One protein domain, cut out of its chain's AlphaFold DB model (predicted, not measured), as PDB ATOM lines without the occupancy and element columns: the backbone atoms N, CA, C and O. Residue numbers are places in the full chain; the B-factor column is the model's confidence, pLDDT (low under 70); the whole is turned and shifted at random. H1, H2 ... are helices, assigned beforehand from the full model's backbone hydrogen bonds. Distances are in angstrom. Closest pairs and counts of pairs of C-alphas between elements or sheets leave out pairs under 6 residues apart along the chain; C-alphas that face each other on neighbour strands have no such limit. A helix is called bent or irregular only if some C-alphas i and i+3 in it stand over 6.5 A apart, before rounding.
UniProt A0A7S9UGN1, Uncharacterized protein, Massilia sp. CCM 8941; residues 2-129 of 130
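AT A GLANCE: This is residues 2 to 129 of the 130 residues of an uncharacterized protein of Massilia sp. CCM 8941 (UniProt A0A7S9UGN1). The long helix H4 crosses H3 of the hairpin H2 and H3; H1 packs on H3 too, and residues 2 to 7, 91 to 97 and 118 to 129 stick out. The 128 printed residues, class all helix, have four named helices, H1 to H4 in order. The whole is compact, radius of gyration of the C-alphas 16.1 A, spanning 51 by 41 by 23 A.

IN THESE COORDINATES: H4, residues 92 to 128, 50.5 A, ends at C-alpha 128 (-36.664, -46.770, 61.900); it is irregular, C-alphas 93 and 96 being 9.2 A apart. H3 is residues 63 to 86, 33.4 A; H2, 31 to 59, 41.4 A; H1, 2 to 22, 30.5 A, from C-alpha 2 (-33.042, -19.245, 25.466).

HOW THE PARTS SIT: The hub H3 touches H4's residues 101 to 110 alone, at a steep tilt of 66 degrees; the closest C-alphas, Thr 78 and Gly 106, are 4.1 A apart. H2 and H3 form a hairpin at a shallow tilt of 17 degrees, closest C-alphas Gly 38 and Gly 80, 3.9 A. H1 touches H3 with residues 11 to 20 alone, at a steep tilt of 47 degrees, closest C-alphas Leu 16 and Ala 75, 4.5 A. H1 and H4 are apart. O i to N i+4 pairs are within hydrogen-bond range throughout H1 and H2, 18 of 20 in H3 and 31 of 33 in H4.

THE WHOLE: The farthest C-alphas, Ala 93 and Glu 129, are 54.7 A apart. The printed part has no cut and no long link. The mean pLDDT of the printed part is 70.9; 51 residues are under 70, among them residues 86 to 107.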
ATOM      1  N   MET A   2     -34.376 -19.842  25.210       42.94
ATOM      2  CA  MET A   2     -33.042 -19.245  25.466       42.94
ATOM      3  C   MET A   2     -33.021 -18.185  26.589       42.94
ATOM      4  O   MET A   2     -32.050 -18.108  27.336       42.94
ATOM      5  N   ALA A   3     -34.104 -17.417  26.774       50.69
ATOM      6  CA  ALA A   3     -34.184 -16.366  27.800       50.69
ATOM      7  C   ALA A   3     -34.096 -16.897  29.247       50.69
ATOM      8  O   ALA A   3     -33.531 -16.247  30.122       50.69
ATOM      9  N   SER A   4     -34.602 -18.109  29.496       58.88
ATOM     10  CA  SER A   4     -34.552 -18.767  30.806       58.88
ATOM     11  C   SER A   4     -33.147 -19.247  31.170       58.88
ATOM     12  O   SER A   4     -32.762 -19.173  32.332       58.88
ATOM     13  N   LEU A   5     -32.353 -19.691  30.189       61.00
ATOM     14  CA  LEU A   5     -31.003 -20.202  30.439       61.00
ATOM     15  C   LEU A   5     -30.033 -19.070  30.803       61.00
ATOM     16  O   LEU A   5     -29.267 -19.198  31.754       61.00
ATOM     17  N   GLY A   6     -30.125 -17.928  30.113       68.38
ATOM     18  CA  GLY A   6     -29.331 -16.739  30.441       68.38
ATOM     19  C   GLY A   6     -29.639 -16.184  31.835       68.38
ATOM     20  O   GLY A   6     -28.729 -15.775  32.554       68.38
ATOM     21  N   LEU A   7     -30.906 -16.229  32.254       67.81
ATOM     22  CA  LEU A   7     -31.322 -15.795  33.588       67.81
ATOM     23  C   LEU A   7     -30.795 -16.743  34.677       67.81
ATOM     24  O   LEU A   7     -30.274 -16.278  35.687       67.81
ATOM     25  N   ILE A   8     -30.840 -18.057  34.433       66.38
ATOM     26  CA  ILE A   8     -30.267 -19.074  35.328       66.38
ATOM     27  C   ILE A   8     -28.757 -18.876  35.496       66.38
ATOM     28  O   ILE A   8     -28.271 -18.855  36.624       66.38
ATOM     29  N   VAL A   9     -28.022 -18.677  34.397       71.00
ATOM     30  CA  VAL A   9     -26.569 -18.443  34.440       71.00
ATOM     31  C   VAL A   9     -26.242 -17.150  35.191       71.00
ATOM     32  O   VAL A   9     -25.342 -17.142  36.026       71.00
ATOM     33  N   ASN A  10     -27.001 -16.074  34.971       74.69
ATOM     34  CA  ASN A  10     -26.783 -14.800  35.663       74.69
ATOM     35  C   ASN A  10     -27.036 -14.921  37.177       74.69
ATOM     36  O   ASN A  10     -26.235 -14.451  37.982       74.69
ATOM     37  N   VAL A  11     -28.106 -15.613  37.579       71.25
ATOM     38  CA  VAL A  11     -28.406 -15.879  38.995       71.25
ATOM     39  C   VAL A  11     -27.343 -16.779  39.632       71.25
ATOM     40  O   VAL A  11     -26.899 -16.500  40.748       71.25
ATOM     41  N   ALA A  12     -26.887 -17.819  38.930       68.19
ATOM     42  CA  ALA A  12     -25.805 -18.687  39.393       68.19
ATOM     43  C   ALA A  12     -24.497 -17.905  39.588       68.19
ATOM     44  O   ALA A  12     -23.814 -18.074  40.593       68.19
ATOM     45  N   GLN A  13     -24.174 -16.992  38.673       73.44
ATOM     46  CA  GLN A  13     -22.962 -16.184  38.769       73.44
ATOM     47  C   GLN A  13     -23.042 -15.160  39.905       73.44
ATOM     48  O   GLN A  13     -22.128 -15.074  40.719       73.44
ATOM     49  N   ARG A  14     -24.176 -14.460  40.044       75.00
ATOM     50  CA  ARG A  14     -24.393 -13.517  41.153       75.00
ATOM     51  C   ARG A  14     -24.378 -14.191  42.520       75.00
ATOM     52  O   ARG A  14     -23.872 -13.611  43.474       75.00
ATOM     53  N   SER A  15     -24.935 -15.397  42.631       71.62
ATOM     54  CA  SER A  15     -24.872 -16.170  43.877       71.62
ATOM     55  C   SER A  15     -23.445 -16.625  44.181       71.62
ATOM     56  O   SER A  15     -23.023 -16.542  45.334       71.62
ATOM     57  N   LEU A  16     -22.672 -17.014  43.162       73.88
ATOM     58  CA  LEU A  16     -21.251 -17.332  43.310       73.88
ATOM     59  C   LEU A  16     -20.447 -16.135  43.832       73.88
ATOM     60  O   LEU A  16     -19.713 -16.278  44.810       73.88
ATOM     61  N   ASP A  17     -20.631 -14.962  43.226       75.69
ATOM     62  CA  ASP A  17     -19.948 -13.726  43.620       75.69
ATOM     63  C   ASP A  17     -20.344 -13.302  45.039       75.69
ATOM     64  O   ASP A  17     -19.483 -12.982  45.862       75.69
ATOM     65  N   ALA A  18     -21.638 -13.368  45.368       76.38
ATOM     66  CA  ALA A  18     -22.140 -13.046  46.701       76.38
ATOM     67  C   ALA A  18     -21.512 -13.935  47.784       76.38
ATOM     68  O   ALA A  18     -21.072 -13.427  48.818       76.38
ATOM     69  N   VAL A  19     -21.424 -15.249  47.553       78.25
ATOM     70  CA  VAL A  19     -20.788 -16.185  48.494       78.25
ATOM     71  C   VAL A  19     -19.276 -15.962  48.563       78.25
ATOM     72  O   VAL A  19     -18.706 -15.944  49.657       78.25
ATOM     73  N   ALA A  20     -18.619 -15.756  47.420       76.69
ATOM     74  CA  ALA A  20     -17.180 -15.526  47.362       76.69
ATOM     75  C   ALA A  20     -16.772 -14.285  48.168       76.69
ATOM     76  O   ALA A  20     -15.817 -14.366  48.950       76.69
ATOM     77  N   LEU A  21     -17.529 -13.190  48.030       78.81
ATOM     78  CA  LEU A  21     -17.332 -11.932  48.752       78.81
ATOM     79  C   LEU A  21     -17.650 -12.073  50.242       78.81
ATOM     80  O   LEU A  21     -16.809 -11.738  51.078       78.81
ATOM     81  N   SER A  22     -18.828 -12.615  50.567       78.38
ATOM     82  CA  SER A  22     -19.317 -12.703  51.952       78.38
ATOM     83  C   SER A  22     -18.429 -13.581  52.826       78.38
ATOM     84  O   SER A  22     -18.262 -13.311  54.011       78.38
ATOM     85  N   PHE A  23     -17.828 -14.614  52.235       75.44
ATOM     86  CA  PHE A  23     -16.930 -15.516  52.940       75.44
ATOM     87  C   PHE A  23     -15.471 -15.278  52.555       75.44
ATOM     88  O   PHE A  23     -14.661 -16.173  52.752       75.44
ATOM     89  N   SER A  24     -15.081 -14.147  51.966       77.12
ATOM     90  CA  SER A  24     -13.684 -13.945  51.553       77.12
ATOM     91  C   SER A  24     -12.723 -13.999  52.761       77.12
ATOM     92  O   SER A  24     -12.895 -13.259  53.730       77.12
ATOM     93  N   PRO A  25     -11.721 -14.903  52.775       73.00
ATOM     94  CA  PRO A  25     -10.771 -14.949  53.876       73.00
ATOM     95  C   PRO A  25      -9.832 -13.726  53.827       73.00
ATOM     96  O   PRO A  25      -9.339 -13.392  52.745       73.00
ATOM     97  N   PRO A  26      -9.513 -13.095  54.976       76.44
ATOM     98  CA  PRO A  26      -8.540 -12.005  55.051       76.44
ATOM     99  C   PRO A  26      -7.202 -12.368  54.402       76.44
ATOM    100  O   PRO A  26      -6.753 -13.514  54.504       76.44
ATOM    101  N   ALA A  27      -6.518 -11.393  53.794       72.50
ATOM    102  CA  ALA A  27      -5.265 -11.619  53.064       72.50
ATOM    103  C   ALA A  27      -4.159 -12.285  53.910       72.50
ATOM    104  O   ALA A  27      -3.342 -13.025  53.356       72.50
ATOM    105  N   THR A  28      -4.185 -12.072  55.228       78.38
ATOM    106  CA  THR A  28      -3.257 -12.603  56.240       78.38
ATOM    107  C   THR A  28      -3.661 -13.971  56.807       78.38
ATOM    108  O   THR A  28      -2.975 -14.508  57.675       78.38
ATOM    109  N   SER A  29      -4.768 -14.556  56.342       78.12
ATOM    110  CA  SER A  29      -5.287 -15.820  56.874       78.12
ATOM    111  C   SER A  29      -4.367 -16.996  56.561       78.12
ATOM    112  O   SER A  29      -3.937 -17.183  55.423       78.12
ATOM    113  N   THR A  30      -4.136 -17.849  57.560       82.94
ATOM    114  CA  THR A  30      -3.395 -19.101  57.371       82.94
ATOM    115  C   THR A  30      -4.181 -20.098  56.512       82.94
ATOM    116  O   THR A  30      -5.416 -20.089  56.488       82.94
ATOM    117  N   SER A  31      -3.480 -21.033  55.863       76.56
ATOM    118  CA  SER A  31      -4.096 -22.096  55.050       76.56
ATOM    119  C   SER A  31      -5.141 -22.915  55.819       76.56
ATOM    120  O   SER A  31      -6.120 -23.379  55.235       76.56
ATOM    121  N   ARG A  32      -4.976 -23.064  57.141       79.31
ATOM    122  CA  ARG A  32      -5.933 -23.763  58.009       79.31
ATOM    123  C   ARG A  32      -7.237 -22.983  58.162       79.31
ATOM    124  O   ARG A  32      -8.307 -23.570  58.046       79.31
ATOM    125  N   THR A  33      -7.153 -21.672  58.377       81.44
ATOM    126  CA  THR A  33      -8.318 -20.783  58.493       81.44
ATOM    127  C   THR A  33      -9.119 -20.745  57.192       81.44
ATOM    128  O   THR A  33     -10.346 -20.787  57.219       81.44
ATOM    129  N   ILE A  34      -8.436 -20.752  56.042       79.25
ATOM    130  CA  ILE A  34      -9.085 -20.786  54.723       79.25
ATOM    131  C   ILE A  34      -9.854 -22.097  54.519       79.25
ATOM    132  O   ILE A  34     -10.992 -22.072  54.053       79.25
ATOM    133  N   ARG A  35      -9.272 -23.234  54.921       80.75
ATOM    134  CA  ARG A  35      -9.945 -24.540  54.855       80.75
ATOM    135  C   ARG A  35     -11.144 -24.626  55.800       80.75
ATOM    136  O   ARG A  35     -12.182 -25.130  55.391       80.75
ATOM    137  N   TRP A  36     -11.036 -24.096  57.022       81.62
ATOM    138  CA  TRP A  36     -12.164 -24.011  57.961       81.62
ATOM    139  C   TRP A  36     -13.306 -23.157  57.421       81.62
ATOM    140  O   TRP A  36     -14.463 -23.552  57.498       81.62
ATOM    141  N   ASN A  37     -12.984 -22.023  56.809       81.94
ATOM    142  CA  ASN A  37     -13.970 -21.184  56.145       81.94
ATOM    143  C   ASN A  37     -14.620 -21.902  54.943       81.94
ATOM    144  O   ASN A  37     -15.829 -21.822  54.738       81.94
ATOM    145  N   GLY A  38     -13.832 -22.681  54.192       80.06
ATOM    146  CA  GLY A  38     -14.344 -23.580  53.157       80.06
ATOM    147  C   GLY A  38     -15.319 -24.625  53.707       80.06
ATOM    148  O   GLY A  38     -16.392 -24.813  53.142       80.06
ATOM    149  N   LEU A  39     -14.998 -25.242  54.849       81.62
ATOM    150  CA  LEU A  39     -15.882 -26.190  55.533       81.62
ATOM    151  C   LEU A  39     -17.188 -25.528  55.992       81.62
ATOM    152  O   LEU A  39     -18.258 -26.098  55.796       81.62
ATOM    153  N   ILE A  40     -17.118 -24.316  56.551       83.50
ATOM    154  CA  ILE A  40     -18.309 -23.552  56.950       83.50
ATOM    155  C   ILE A  40     -19.205 -23.284  55.732       83.50
ATOM    156  O   ILE A  40     -20.412 -23.501  55.806       83.50
ATOM    157  N   CYS A  41     -18.623 -22.905  54.591       83.62
ATOM    158  CA  CYS A  41     -19.375 -22.742  53.345       83.62
ATOM    159  C   CYS A  41     -20.066 -24.048  52.915       83.62
ATOM    160  O   CYS A  41     -21.235 -24.012  52.544       83.62
ATOM    161  N   LEU A  42     -19.388 -25.201  53.005       81.31
ATOM    162  CA  LEU A  42     -19.992 -26.502  52.678       81.31
ATOM    163  C   LEU A  42     -21.182 -26.834  53.589       81.31
ATOM    164  O   LEU A  42     -22.210 -27.304  53.103       81.31
ATOM    165  N   LEU A  43     -21.066 -26.566  54.894       82.88
ATOM    166  CA  LEU A  43     -22.150 -26.796  55.854       82.88
ATOM    167  C   LEU A  43     -23.365 -25.913  55.556       82.88
ATOM    168  O   LEU A  43     -24.492 -26.404  55.565       82.88
ATOM    169  N   ILE A  44     -23.146 -24.635  55.234       85.81
ATOM    170  CA  ILE A  44     -24.230 -23.722  54.848       85.81
ATOM    171  C   ILE A  44     -24.891 -24.197  53.547       85.81
ATOM    172  O   ILE A  44     -26.116 -24.255  53.474       85.81
ATOM    173  N   GLY A  45     -24.104 -24.626  52.555       82.94
ATOM    174  CA  GLY A  45     -24.628 -25.212  51.319       82.94
ATOM    175  C   GLY A  45     -25.512 -26.441  51.565       82.94
ATOM    176  O   GLY A  45     -26.558 -26.588  50.930       82.94
ATOM    177  N   LEU A  46     -25.146 -27.287  52.532       80.38
ATOM    178  CA  LEU A  46     -25.943 -28.451  52.924       80.38
ATOM    179  C   LEU A  46     -27.266 -28.043  53.578       80.38
ATOM    180  O   LEU A  46     -28.313 -28.580  53.217       80.38
ATOM    181  N   VAL A  47     -27.247 -27.045  54.467       83.62
ATOM    182  CA  VAL A  47     -28.473 -26.468  55.040       83.62
ATOM    183  C   VAL A  47     -29.380 -25.925  53.936       83.62
ATOM    184  O   VAL A  47     -30.585 -26.168  53.986       83.62
ATOM    185  N   CYS A  48     -28.827 -25.263  52.915       82.62
ATOM    186  CA  CYS A  48     -29.583 -24.760  51.765       82.62
ATOM    187  C   CYS A  48     -30.232 -25.876  50.931       82.62
ATOM    188  O   CYS A  48     -31.381 -25.721  50.519       82.62
ATOM    189  N   ILE A  49     -29.559 -27.014  50.717       79.44
ATOM    190  CA  ILE A  49     -30.192 -28.173  50.056       79.44
ATOM    191  C   ILE A  49     -31.321 -28.736  50.913       79.44
ATOM    192  O   ILE A  49     -32.406 -28.986  50.392       79.44
ATOM    193  N   VAL A  50     -31.093 -28.925  52.215       79.88
ATOM    194  CA  VAL A  50     -32.105 -29.493  53.116       79.88
ATOM    195  C   VAL A  50     -33.327 -28.579  53.201       79.88
ATOM    196  O   VAL A  50     -34.449 -29.058  53.063       79.88
ATOM    197  N   THR A  51     -33.136 -27.266  53.349       80.12
ATOM    198  CA  THR A  51     -34.249 -26.298  53.351       80.12
ATOM    199  C   THR A  51     -34.939 -26.205  51.997       80.12
ATOM    200  O   THR A  51     -36.166 -26.181  51.963       80.12
ATOM    201  N   GLY A  52     -34.198 -26.212  50.885       75.06
ATOM    202  CA  GLY A  52     -34.782 -26.239  49.542       75.06
ATOM    203  C   GLY A  52     -35.623 -27.494  49.293       75.06
ATOM    204  O   GLY A  52     -36.745 -27.396  48.802       75.06
ATOM    205  N   GLY A  53     -35.120 -28.662  49.697       72.50
ATOM    206  CA  GLY A  53     -35.842 -29.931  49.622       72.50
ATOM    207  C   GLY A  53     -37.076 -29.956  50.524       72.50
ATOM    208  O   GLY A  53     -38.143 -30.383  50.085       72.50
ATOM    209  N   LEU A  54     -36.964 -29.431  51.747       76.31
ATOM    210  CA  LEU A  54     -38.087 -29.320  52.677       76.31
ATOM    211  C   LEU A  54     -39.171 -28.368  52.152       76.31
ATOM    212  O   LEU A  54     -40.352 -28.676  52.276       76.31
ATOM    213  N   LEU A  55     -38.795 -27.256  51.511       75.25
ATOM    214  CA  LEU A  55     -39.738 -26.345  50.851       75.25
ATOM    215  C   LEU A  55     -40.517 -27.040  49.725       75.25
ATOM    216  O   LEU A  55     -41.723 -26.852  49.596       75.25
ATOM    217  N   ILE A  56     -39.851 -27.867  48.916       70.44
ATOM    218  CA  ILE A  56     -40.541 -28.642  47.875       70.44
ATOM    219  C   ILE A  56     -41.493 -29.658  48.522       70.44
ATOM    220  O   ILE A  56     -42.644 -29.775  48.102       70.44
ATOM    221  N   ALA A  57     -41.018 -30.378  49.541       69.62
ATOM    222  CA  ALA A  57     -41.740 -31.489  50.154       69.62
ATOM    223  C   ALA A  57     -42.945 -31.052  51.001       69.62
ATOM    224  O   ALA A  57     -43.971 -31.723  50.986       69.62
ATOM    225  N   VAL A  58     -42.828 -29.948  51.745       73.12
ATOM    226  CA  VAL A  58     -43.855 -29.500  52.702       73.12
ATOM    227  C   VAL A  58     -44.790 -28.467  52.086       73.12
ATOM    228  O   VAL A  58     -45.976 -28.443  52.398       73.12
ATOM    229  N   SER A  59     -44.276 -27.587  51.225       62.22
ATOM    230  CA  SER A  59     -45.037 -26.418  50.776       62.22
ATOM    231  C   SER A  59     -45.817 -26.646  49.480       62.22
ATOM    232  O   SER A  59     -46.533 -25.737  49.067       62.22
ATOM    233  N   HIS A  60     -45.621 -27.780  48.784       64.50
ATOM    234  CA  HIS A  60     -45.995 -27.938  47.365       64.50
ATOM    235  C   HIS A  60     -45.606 -26.703  46.527       64.50
ATOM    236  O   HIS A  60     -46.297 -26.318  45.582       64.50
ATOM    237  N   ALA A  61     -44.516 -26.030  46.920       60.38
ATOM    238  CA  ALA A  61     -44.122 -24.771  46.321       60.38
ATOM    239  C   ALA A  61     -43.696 -25.017  44.871       60.38
ATOM    240  O   ALA A  61     -43.099 -26.057  44.565       60.38
ATOM    241  N   PRO A  62     -43.959 -24.062  43.963       65.06
ATOM    242  CA  PRO A  62     -43.512 -24.192  42.591       65.06
ATOM    243  C   PRO A  62     -41.980 -24.359  42.565       65.06
ATOM    244  O   PRO A  62     -41.272 -23.689  43.323       65.06
ATOM    245  N   PRO A  63     -41.442 -25.218  41.684       63.78
ATOM    246  CA  PRO A  63     -40.017 -25.566  41.652       63.78
ATOM    247  C   PRO A  63     -39.097 -24.353  41.441       63.78
ATOM    248  O   PRO A  63     -37.918 -24.395  41.783       63.78
ATOM    249  N   THR A  64     -39.634 -23.238  40.945       65.50
ATOM    250  CA  THR A  64     -38.953 -21.942  40.839       65.50
ATOM    251  C   THR A  64     -38.560 -21.343  42.192       65.50
ATOM    252  O   THR A  64     -37.485 -20.755  42.291       65.50
ATOM    253  N   LEU A  65     -39.360 -21.527  43.248       65.75
ATOM    254  CA  LEU A  65     -39.014 -21.093  44.611       65.75
ATOM    255  C   LEU A  65     -37.871 -21.926  45.199       65.75
ATOM    256  O   LEU A  65     -37.056 -21.410  45.958       65.75
ATOM    257  N   ALA A  66     -37.763 -23.189  44.788       64.62
ATOM    258  CA  ALA A  66     -36.671 -24.066  45.185       64.62
ATOM    259  C   ALA A  66     -35.381 -23.848  44.372       64.62
ATOM    260  O   ALA A  66     -34.301 -24.220  44.829       64.62
ATOM    261  N   MET A  67     -35.443 -23.190  43.206       68.00
ATOM    262  CA  MET A  67     -34.236 -22.860  42.433       68.00
ATOM    263  C   MET A  67     -33.313 -21.894  43.179       68.00
ATOM    264  O   MET A  67     -32.099 -22.016  43.051       68.00
ATOM    265  N   MET A  68     -33.847 -20.963  43.975       70.62
ATOM    266  CA  MET A  68     -33.016 -20.045  44.763       70.62
ATOM    267  C   MET A  68     -32.120 -20.760  45.788       70.62
ATOM    268  O   MET A  68     -30.903 -20.584  45.709       70.62
ATOM    269  N   PRO A  69     -32.650 -21.590  46.706       74.12
ATOM    270  CA  PRO A  69     -31.813 -22.324  47.651       74.12
ATOM    271  C   PRO A  69     -30.874 -23.320  46.958       74.12
ATOM    272  O   PRO A  69     -29.754 -23.506  47.425       74.12
ATOM    273  N   VAL A  70     -31.263 -23.895  45.814       73.62
ATOM    274  CA  VAL A  70     -30.389 -24.784  45.025       73.62
ATOM    275  C   VAL A  70     -29.216 -24.030  44.392       73.62
ATOM    276  O   VAL A  70     -28.080 -24.494  44.466       73.62
ATOM    277  N   MET A  71     -29.450 -22.852  43.806       75.31
ATOM    278  CA  MET A  71     -28.379 -22.022  43.235       75.31
ATOM    279  C   MET A  71     -27.444 -21.488  44.322       75.31
ATOM    280  O   MET A  71     -26.227 -21.474  44.148       75.31
ATOM    281  N   LEU A  72     -28.005 -21.117  45.474       77.62
ATOM    282  CA  LEU A  72     -27.227 -20.702  46.635       77.62
ATOM    283  C   LEU A  72     -26.368 -21.859  47.165       77.62
ATOM    284  O   LEU A  72     -25.173 -21.685  47.397       77.62
ATOM    285  N   ALA A  73     -26.945 -23.057  47.288       80.44
ATOM    286  CA  ALA A  73     -26.215 -24.258  47.672       80.44
ATOM    287  C   ALA A  73     -25.068 -24.553  46.700       80.44
ATOM    288  O   ALA A  73     -23.943 -24.792  47.130       80.44
ATOM    289  N   TYR A  74     -25.325 -24.473  45.393       77.62
ATOM    290  CA  TYR A  74     -24.297 -24.636  44.367       77.62
ATOM    291  C   TYR A  74     -23.143 -23.635  44.541       77.62
ATOM    292  O   TYR A  74     -21.976 -24.034  44.504       77.62
ATOM    293  N   ALA A  75     -23.442 -22.359  44.795       78.25
ATOM    294  CA  ALA A  75     -22.428 -21.341  45.062       78.25
ATOM    295  C   ALA A  75     -21.593 -21.665  46.314       78.25
ATOM    296  O   ALA A  75     -20.360 -21.631  46.266       78.25
ATOM    297  N   PHE A  76     -22.248 -22.065  47.405       82.56
ATOM    298  CA  PHE A  76     -21.596 -22.489  48.646       82.56
ATOM    299  C   PHE A  76     -20.706 -23.718  48.477       82.56
ATOM    300  O   PHE A  76     -19.582 -23.734  48.985       82.56
ATOM    301  N   PHE A  77     -21.154 -24.717  47.721       80.44
ATOM    302  CA  PHE A  77     -20.360 -25.906  47.427       80.44
ATOM    303  C   PHE A  77     -19.164 -25.607  46.534       80.44
ATOM    304  O   PHE A  77     -18.069 -26.113  46.773       80.44
ATOM    305  N   THR A  78     -19.347 -24.740  45.545       76.62
ATOM    306  CA  THR A  78     -18.281 -24.367  44.618       76.62
ATOM    307  C   THR A  78     -17.186 -23.572  45.329       76.62
ATOM    308  O   THR A  78     -16.009 -23.923  45.246       76.62
ATOM    309  N   VAL A  79     -17.560 -22.537  46.088       77.88
ATOM    310  CA  VAL A  79     -16.611 -21.703  46.843       77.88
ATOM    311  C   VAL A  79     -16.002 -22.488  48.009       77.88
ATOM    312  O   VAL A  79     -14.783 -22.478  48.203       77.88
ATOM    313  N   GLY A  80     -16.833 -23.201  48.768       79.62
ATOM    314  CA  GLY A  80     -16.416 -23.982  49.928       79.62
ATOM    315  C   GLY A  80     -15.505 -25.147  49.563       79.62
ATOM    316  O   GLY A  80     -14.421 -25.285  50.131       79.62
ATOM    317  N   GLY A  81     -15.895 -25.938  48.562       76.94
ATOM    318  CA  GLY A  81     -15.126 -27.086  48.084       76.94
ATOM    319  C   GLY A  81     -13.788 -26.668  47.484       76.94
ATOM    320  O   GLY A  81     -12.759 -27.284  47.775       76.94
ATOM    321  N   TYR A  82     -13.765 -25.571  46.724       74.69
ATOM    322  CA  TYR A  82     -12.517 -25.035  46.188       74.69
ATOM    323  C   TYR A  82     -11.545 -24.644  47.311       74.69
ATOM    324  O   TYR A  82     -10.375 -25.026  47.279       74.69
ATOM    325  N   ARG A  83     -12.029 -23.950  48.346       75.00
ATOM    326  CA  ARG A  83     -11.208 -23.536  49.499       75.00
ATOM    327  C   ARG A  83     -10.758 -24.704  50.370       75.00
ATOM    328  O   ARG A  83      -9.659 -24.661  50.923       75.00
ATOM    329  N   LEU A  84     -11.570 -25.755  50.467       74.69
ATOM    330  CA  LEU A  84     -11.226 -26.971  51.197       74.69
ATOM    331  C   LEU A  84     -10.072 -27.727  50.513       74.69
ATOM    332  O   LEU A  84      -9.108 -28.110  51.178       74.69
ATOM    333  N   ILE A  85     -10.153 -27.899  49.189       71.88
ATOM    334  CA  ILE A  85      -9.214 -28.713  48.401       71.88
ATOM    335  C   ILE A  85      -7.954 -27.919  48.038       71.88
ATOM    336  O   ILE A  85      -6.836 -28.385  48.261       71.88
ATOM    337  N   ARG A  86      -8.117 -26.713  47.483       69.00
ATOM    338  CA  ARG A  86      -7.015 -25.905  46.931       69.00
ATOM    339  C   ARG A  86      -6.519 -24.800  47.867       69.00
ATOM    340  O   ARG A  86      -5.423 -24.292  47.656       69.00
ATOM    341  N   GLY A  87      -7.258 -24.452  48.922       69.12
ATOM    342  CA  GLY A  87      -6.864 -23.378  49.839       69.12
ATOM    343  C   GLY A  87      -7.153 -21.985  49.273       69.12
ATOM    344  O   GLY A  87      -8.279 -21.706  48.864       69.12
ATOM    345  N   LYS A  88      -6.170 -21.074  49.318       64.38
ATOM    346  CA  LYS A  88      -6.342 -19.678  48.875       64.38
ATOM    347  C   LYS A  88      -6.555 -19.633  47.360       64.38
ATOM    348  O   LYS A  88      -5.845 -20.308  46.620       64.38
ATOM    349  N   GLU A  89      -7.524 -18.842  46.903       59.84
ATOM    350  CA  GLU A  89      -7.752 -18.639  45.471       59.84
ATOM    351  C   GLU A  89      -6.494 -18.044  44.811       59.84
ATOM    352  O   GLU A  89      -5.948 -17.068  45.335       59.84
ATOM    353  N   PRO A  90      -5.993 -18.628  43.702       53.28
ATOM    354  CA  PRO A  90      -4.880 -18.053  42.965       53.28
ATOM    355  C   PRO A  90      -5.278 -16.685  42.413       53.28
ATOM    356  O   PRO A  90      -6.418 -16.484  41.991       53.28
ATOM    357  N   ALA A  91      -4.319 -15.758  42.387       51.88
ATOM    358  CA  ALA A  91      -4.442 -14.497  41.666       51.88
ATOM    359  C   ALA A  91      -4.879 -14.755  40.201       51.88
ATOM    360  O   ALA A  91      -4.549 -15.814  39.660       51.88
ATOM    361  N   PRO A  92      -5.596 -13.816  39.550       50.22
ATOM    362  CA  PRO A  92      -6.387 -14.018  38.318       50.22
ATOM    363  C   PRO A  92      -5.617 -14.430  37.042       50.22
ATOM    364  O   PRO A  92      -6.162 -14.377  35.945       50.22
ATOM    365  N   ALA A  93      -4.367 -14.877  37.149       43.53
ATOM    366  CA  ALA A  93      -3.499 -15.205  36.026       43.53
ATOM    367  C   ALA A  93      -3.862 -16.514  35.289       43.53
ATOM    368  O   ALA A  93      -3.405 -16.698  34.166       43.53
ATOM    369  N   HIS A  94      -4.661 -17.430  35.862       47.91
ATOM    370  CA  HIS A  94      -5.033 -18.721  35.235       47.91
ATOM    371  C   HIS A  94      -6.558 -18.937  35.219       47.91
ATOM    372  O   HIS A  94      -7.102 -19.862  35.819       47.91
ATOM    373  N   SER A  95      -7.267 -18.037  34.536       53.78
ATOM    374  CA  SER A  95      -8.737 -17.934  34.554       53.78
ATOM    375  C   SER A  95      -9.486 -19.200  34.078       53.78
ATOM    376  O   SER A  95     -10.545 -19.538  34.615       53.78
ATOM    377  N   ALA A  96      -8.927 -19.956  33.125       50.75
ATOM    378  CA  ALA A  96      -9.617 -21.097  32.508       50.75
ATOM    379  C   ALA A  96      -9.557 -22.390  33.348       50.75
ATOM    380  O   ALA A  96     -10.595 -22.986  33.639       50.75
ATOM    381  N   GLU A  97      -8.371 -22.807  33.803       53.00
ATOM    382  CA  GLU A  97      -8.218 -24.034  34.607       53.00
ATOM    383  C   GLU A  97      -8.855 -23.909  35.996       53.00
ATOM    384  O   GLU A  97      -9.426 -24.864  36.532       53.00
ATOM    385  N   ILE A  98      -8.798 -22.707  36.577       57.56
ATOM    386  CA  ILE A  98      -9.437 -22.409  37.860       57.56
ATOM    387  C   ILE A  98     -10.961 -22.500  37.723       57.56
ATOM    388  O   ILE A  98     -11.605 -23.066  38.607       57.56
ATOM    389  N   SER A  99     -11.529 -22.016  36.613       58.94
ATOM    390  CA  SER A  99     -12.967 -22.121  36.334       58.94
ATOM    391  C   SER A  99     -13.411 -23.570  36.136       58.94
ATOM    392  O   SER A  99     -14.402 -23.986  36.733       58.94
ATOM    393  N   PHE A 100     -12.655 -24.372  35.381       60.03
ATOM    394  CA  PHE A 100     -13.005 -25.777  35.143       60.03
ATOM    395  C   PHE A 100     -12.950 -26.613  36.429       60.03
ATOM    396  O   PHE A 100     -13.873 -27.370  36.729       60.03
ATOM    397  N   SER A 101     -11.911 -26.410  37.245       62.03
ATOM    398  CA  SER A 101     -11.759 -27.060  38.553       62.03
ATOM    399  C   SER A 101     -12.889 -26.685  39.521       62.03
ATOM    400  O   SER A 101     -13.428 -27.552  40.205       62.03
ATOM    401  N   ARG A 102     -13.309 -25.411  39.551       63.94
ATOM    402  CA  ARG A 102     -14.456 -24.960  40.362       63.94
ATOM    403  C   ARG A 102     -15.753 -25.635  39.934       63.94
ATOM    404  O   ARG A 102     -16.470 -26.128  40.795       63.94
ATOM    405  N   ILE A 103     -16.023 -25.695  38.632       65.88
ATOM    406  CA  ILE A 103     -17.229 -26.340  38.093       65.88
ATOM    407  C   ILE A 103     -17.234 -27.832  38.439       65.88
ATOM    408  O   ILE A 103     -18.237 -28.337  38.936       65.88
ATOM    409  N   PHE A 104     -16.106 -28.524  38.258       68.38
ATOM    410  CA  PHE A 104     -15.987 -29.936  38.626       68.38
ATOM    411  C   PHE A 104     -16.201 -30.163  40.122       68.38
ATOM    412  O   PHE A 104     -16.969 -31.044  40.493       68.38
ATOM    413  N   ILE A 105     -15.581 -29.352  40.981       69.12
ATOM    414  CA  ILE A 105     -15.741 -29.454  42.438       69.12
ATOM    415  C   ILE A 105     -17.184 -29.146  42.857       69.12
ATOM    416  O   ILE A 105     -17.741 -29.867  43.682       69.12
ATOM    417  N   GLY A 106     -17.807 -28.123  42.267       64.19
ATOM    418  CA  GLY A 106     -19.207 -27.774  42.502       64.19
ATOM    419  C   GLY A 106     -20.148 -28.914  42.111       64.19
ATOM    420  O   GLY A 106     -20.923 -29.382  42.944       64.19
ATOM    421  N   CYS A 107     -20.029 -29.434  40.886       67.12
ATOM    422  CA  CYS A 107     -20.819 -30.577  40.422       67.12
ATOM    423  C   CYS A 107     -20.595 -31.820  41.286       67.12
ATOM    424  O   CYS A 107     -21.563 -32.448  41.710       67.12
ATOM    425  N   PHE A 108     -19.342 -32.165  41.583       70.06
ATOM    426  CA  PHE A 108     -19.023 -33.351  42.374       70.06
ATOM    427  C   PHE A 108     -19.552 -33.230  43.806       70.06
ATOM    428  O   PHE A 108     -20.097 -34.189  44.339       70.06
ATOM    429  N   SER A 109     -19.466 -32.042  44.410       66.44
ATOM    430  CA  SER A 109     -19.995 -31.776  45.749       66.44
ATOM    431  C   SER A 109     -21.522 -31.835  45.797       66.44
ATOM    432  O   SER A 109     -22.077 -32.336  46.775       66.44
ATOM    433  N   VAL A 110     -22.213 -31.363  44.753       65.94
ATOM    434  CA  VAL A 110     -23.676 -31.488  44.646       65.94
ATOM    435  C   VAL A 110     -24.076 -32.956  44.500       65.94
ATOM    436  O   VAL A 110     -24.927 -33.426  45.253       65.94
ATOM    437  N   VAL A 111     -23.432 -33.702  43.595       70.00
ATOM    438  CA  VAL A 111     -23.685 -35.142  43.409       70.00
ATOM    439  C   VAL A 111     -23.405 -35.914  44.698       70.00
ATOM    440  O   VAL A 111     -24.224 -36.731  45.115       70.00
ATOM    441  N   PHE A 112     -22.292 -35.615  45.368       69.88
ATOM    442  CA  PHE A 112     -21.931 -36.225  46.642       69.88
ATOM    443  C   PHE A 112     -22.961 -35.913  47.731       69.88
ATOM    444  O   PHE A 112     -23.394 -36.830  48.414       69.88
ATOM    445  N   CYS A 113     -23.425 -34.664  47.859       65.75
ATOM    446  CA  CYS A 113     -24.463 -34.313  48.833       65.75
ATOM    447  C   CYS A 113     -25.793 -35.017  48.562       65.75
ATOM    448  O   CYS A 113     -26.415 -35.510  49.502       65.75
ATOM    449  N   VAL A 114     -26.228 -35.104  47.303       68.44
ATOM    450  CA  VAL A 114     -27.452 -35.837  46.945       68.44
ATOM    451  C   VAL A 114     -27.299 -37.323  47.275       68.44
ATOM    452  O   VAL A 114     -28.188 -37.904  47.895       68.44
ATOM    453  N   ALA A 115     -26.157 -37.930  46.939       68.06
ATOM    454  CA  ALA A 115     -25.870 -39.322  47.278       68.06
ATOM    455  C   ALA A 115     -25.840 -39.557  48.799       68.06
ATOM    456  O   ALA A 115     -26.378 -40.555  49.277       68.06
ATOM    457  N   LEU A 116     -25.269 -38.625  49.567       68.31
ATOM    458  CA  LEU A 116     -25.183 -38.698  51.027       68.31
ATOM    459  C   LEU A 116     -26.567 -38.558  51.673       68.31
ATOM    460  O   LEU A 116     -26.895 -39.326  52.571       68.31
ATOM    461  N   LEU A 117     -27.416 -37.653  51.174       67.81
ATOM    462  CA  LEU A 117     -28.805 -37.522  51.625       67.81
ATOM    463  C   LEU A 117     -29.626 -38.778  51.320       67.81
ATOM    464  O   LEU A 117     -30.309 -39.281  52.208       67.81
ATOM    465  N   LEU A 118     -29.526 -39.331  50.108       73.31
ATOM    466  CA  LEU A 118     -30.204 -40.585  49.755       73.31
ATOM    467  C   LEU A 118     -29.705 -41.764  50.603       73.31
ATOM    468  O   LEU A 118     -30.507 -42.591  51.040       73.31
ATOM    469  N   GLY A 119     -28.399 -41.820  50.872       69.19
ATOM    470  CA  GLY A 119     -27.790 -42.804  51.764       69.19
ATOM    471  C   GLY A 119     -28.290 -42.675  53.204       69.19
ATOM    472  O   GLY A 119     -28.692 -43.672  53.797       69.19
ATOM    473  N   LEU A 120     -28.342 -41.457  53.750       71.88
ATOM    474  CA  LEU A 120     -28.874 -41.189  55.089       71.88
ATOM    475  C   LEU A 120     -30.357 -41.535  55.197       71.88
ATOM    476  O   LEU A 120     -30.751 -42.141  56.186       71.88
ATOM    477  N   VAL A 121     -31.165 -41.211  54.184       73.62
ATOM    478  CA  VAL A 121     -32.584 -41.597  54.142       73.62
ATOM    479  C   VAL A 121     -32.721 -43.118  54.133       73.62
ATOM    480  O   VAL A 121     -33.483 -43.650  54.926       73.62
ATOM    481  N   LYS A 122     -31.941 -43.834  53.314       72.44
ATOM    482  CA  LYS A 122     -31.929 -45.307  53.286       72.44
ATOM    483  C   LYS A 122     -31.532 -45.918  54.632       72.44
ATOM    484  O   LYS A 122     -32.176 -46.864  55.076       72.44
ATOM    485  N   ILE A 123     -30.495 -45.383  55.276       71.62
ATOM    486  CA  ILE A 123     -30.036 -45.835  56.597       71.62
ATOM    487  C   ILE A 123     -31.094 -45.535  57.665       71.62
ATOM    488  O   ILE A 123     -31.369 -46.387  58.505       71.62
ATOM    489  N   ALA A 124     -31.717 -44.356  57.622       68.50
ATOM    490  CA  ALA A 124     -32.795 -43.987  58.529       68.50
ATOM    491  C   ALA A 124     -34.020 -44.889  58.334       68.50
ATOM    492  O   ALA A 124     -34.546 -45.391  59.318       68.50
ATOM    493  N   SER A 125     -34.430 -45.169  57.093       71.25
ATOM    494  CA  SER A 125     -35.497 -46.132  56.807       71.25
ATOM    495  C   SER A 125     -35.171 -47.511  57.376       71.25
ATOM    496  O   SER A 125     -36.021 -48.093  58.025       71.25
ATOM    497  N   PHE A 126     -33.930 -47.985  57.243       72.44
ATOM    498  CA  PHE A 126     -33.512 -49.274  57.805       72.44
ATOM    499  C   PHE A 126     -33.468 -49.296  59.345       72.44
ATOM    500  O   PHE A 126     -33.726 -50.327  59.956       72.44
ATOM    501  N   LEU A 127     -33.121 -48.176  59.989       71.50
ATOM    502  CA  LEU A 127     -33.053 -48.058  61.453       71.50
ATOM    503  C   LEU A 127     -34.419 -47.812  62.112       71.50
ATOM    504  O   LEU A 127     -34.604 -48.184  63.270       71.50
ATOM    505  N   PHE A 128     -35.337 -47.147  61.406       70.12
ATOM    506  CA  PHE A 128     -36.664 -46.770  61.900       70.12
ATOM    507  C   PHE A 128     -37.806 -47.619  61.321       70.12
ATOM    508  O   PHE A 128     -38.930 -47.481  61.799       70.12
ATOM    509  N   GLU A 129     -37.550 -48.516  60.359       56.56
ATOM    510  CA  GLU A 129     -38.416 -49.679  60.121       56.56
ATOM    511  C   GLU A 129     -38.339 -50.589  61.351       56.56
ATOM    512  O   GLU A 129     -37.472 -51.455  61.485       56.56
TER     513      GLU A 129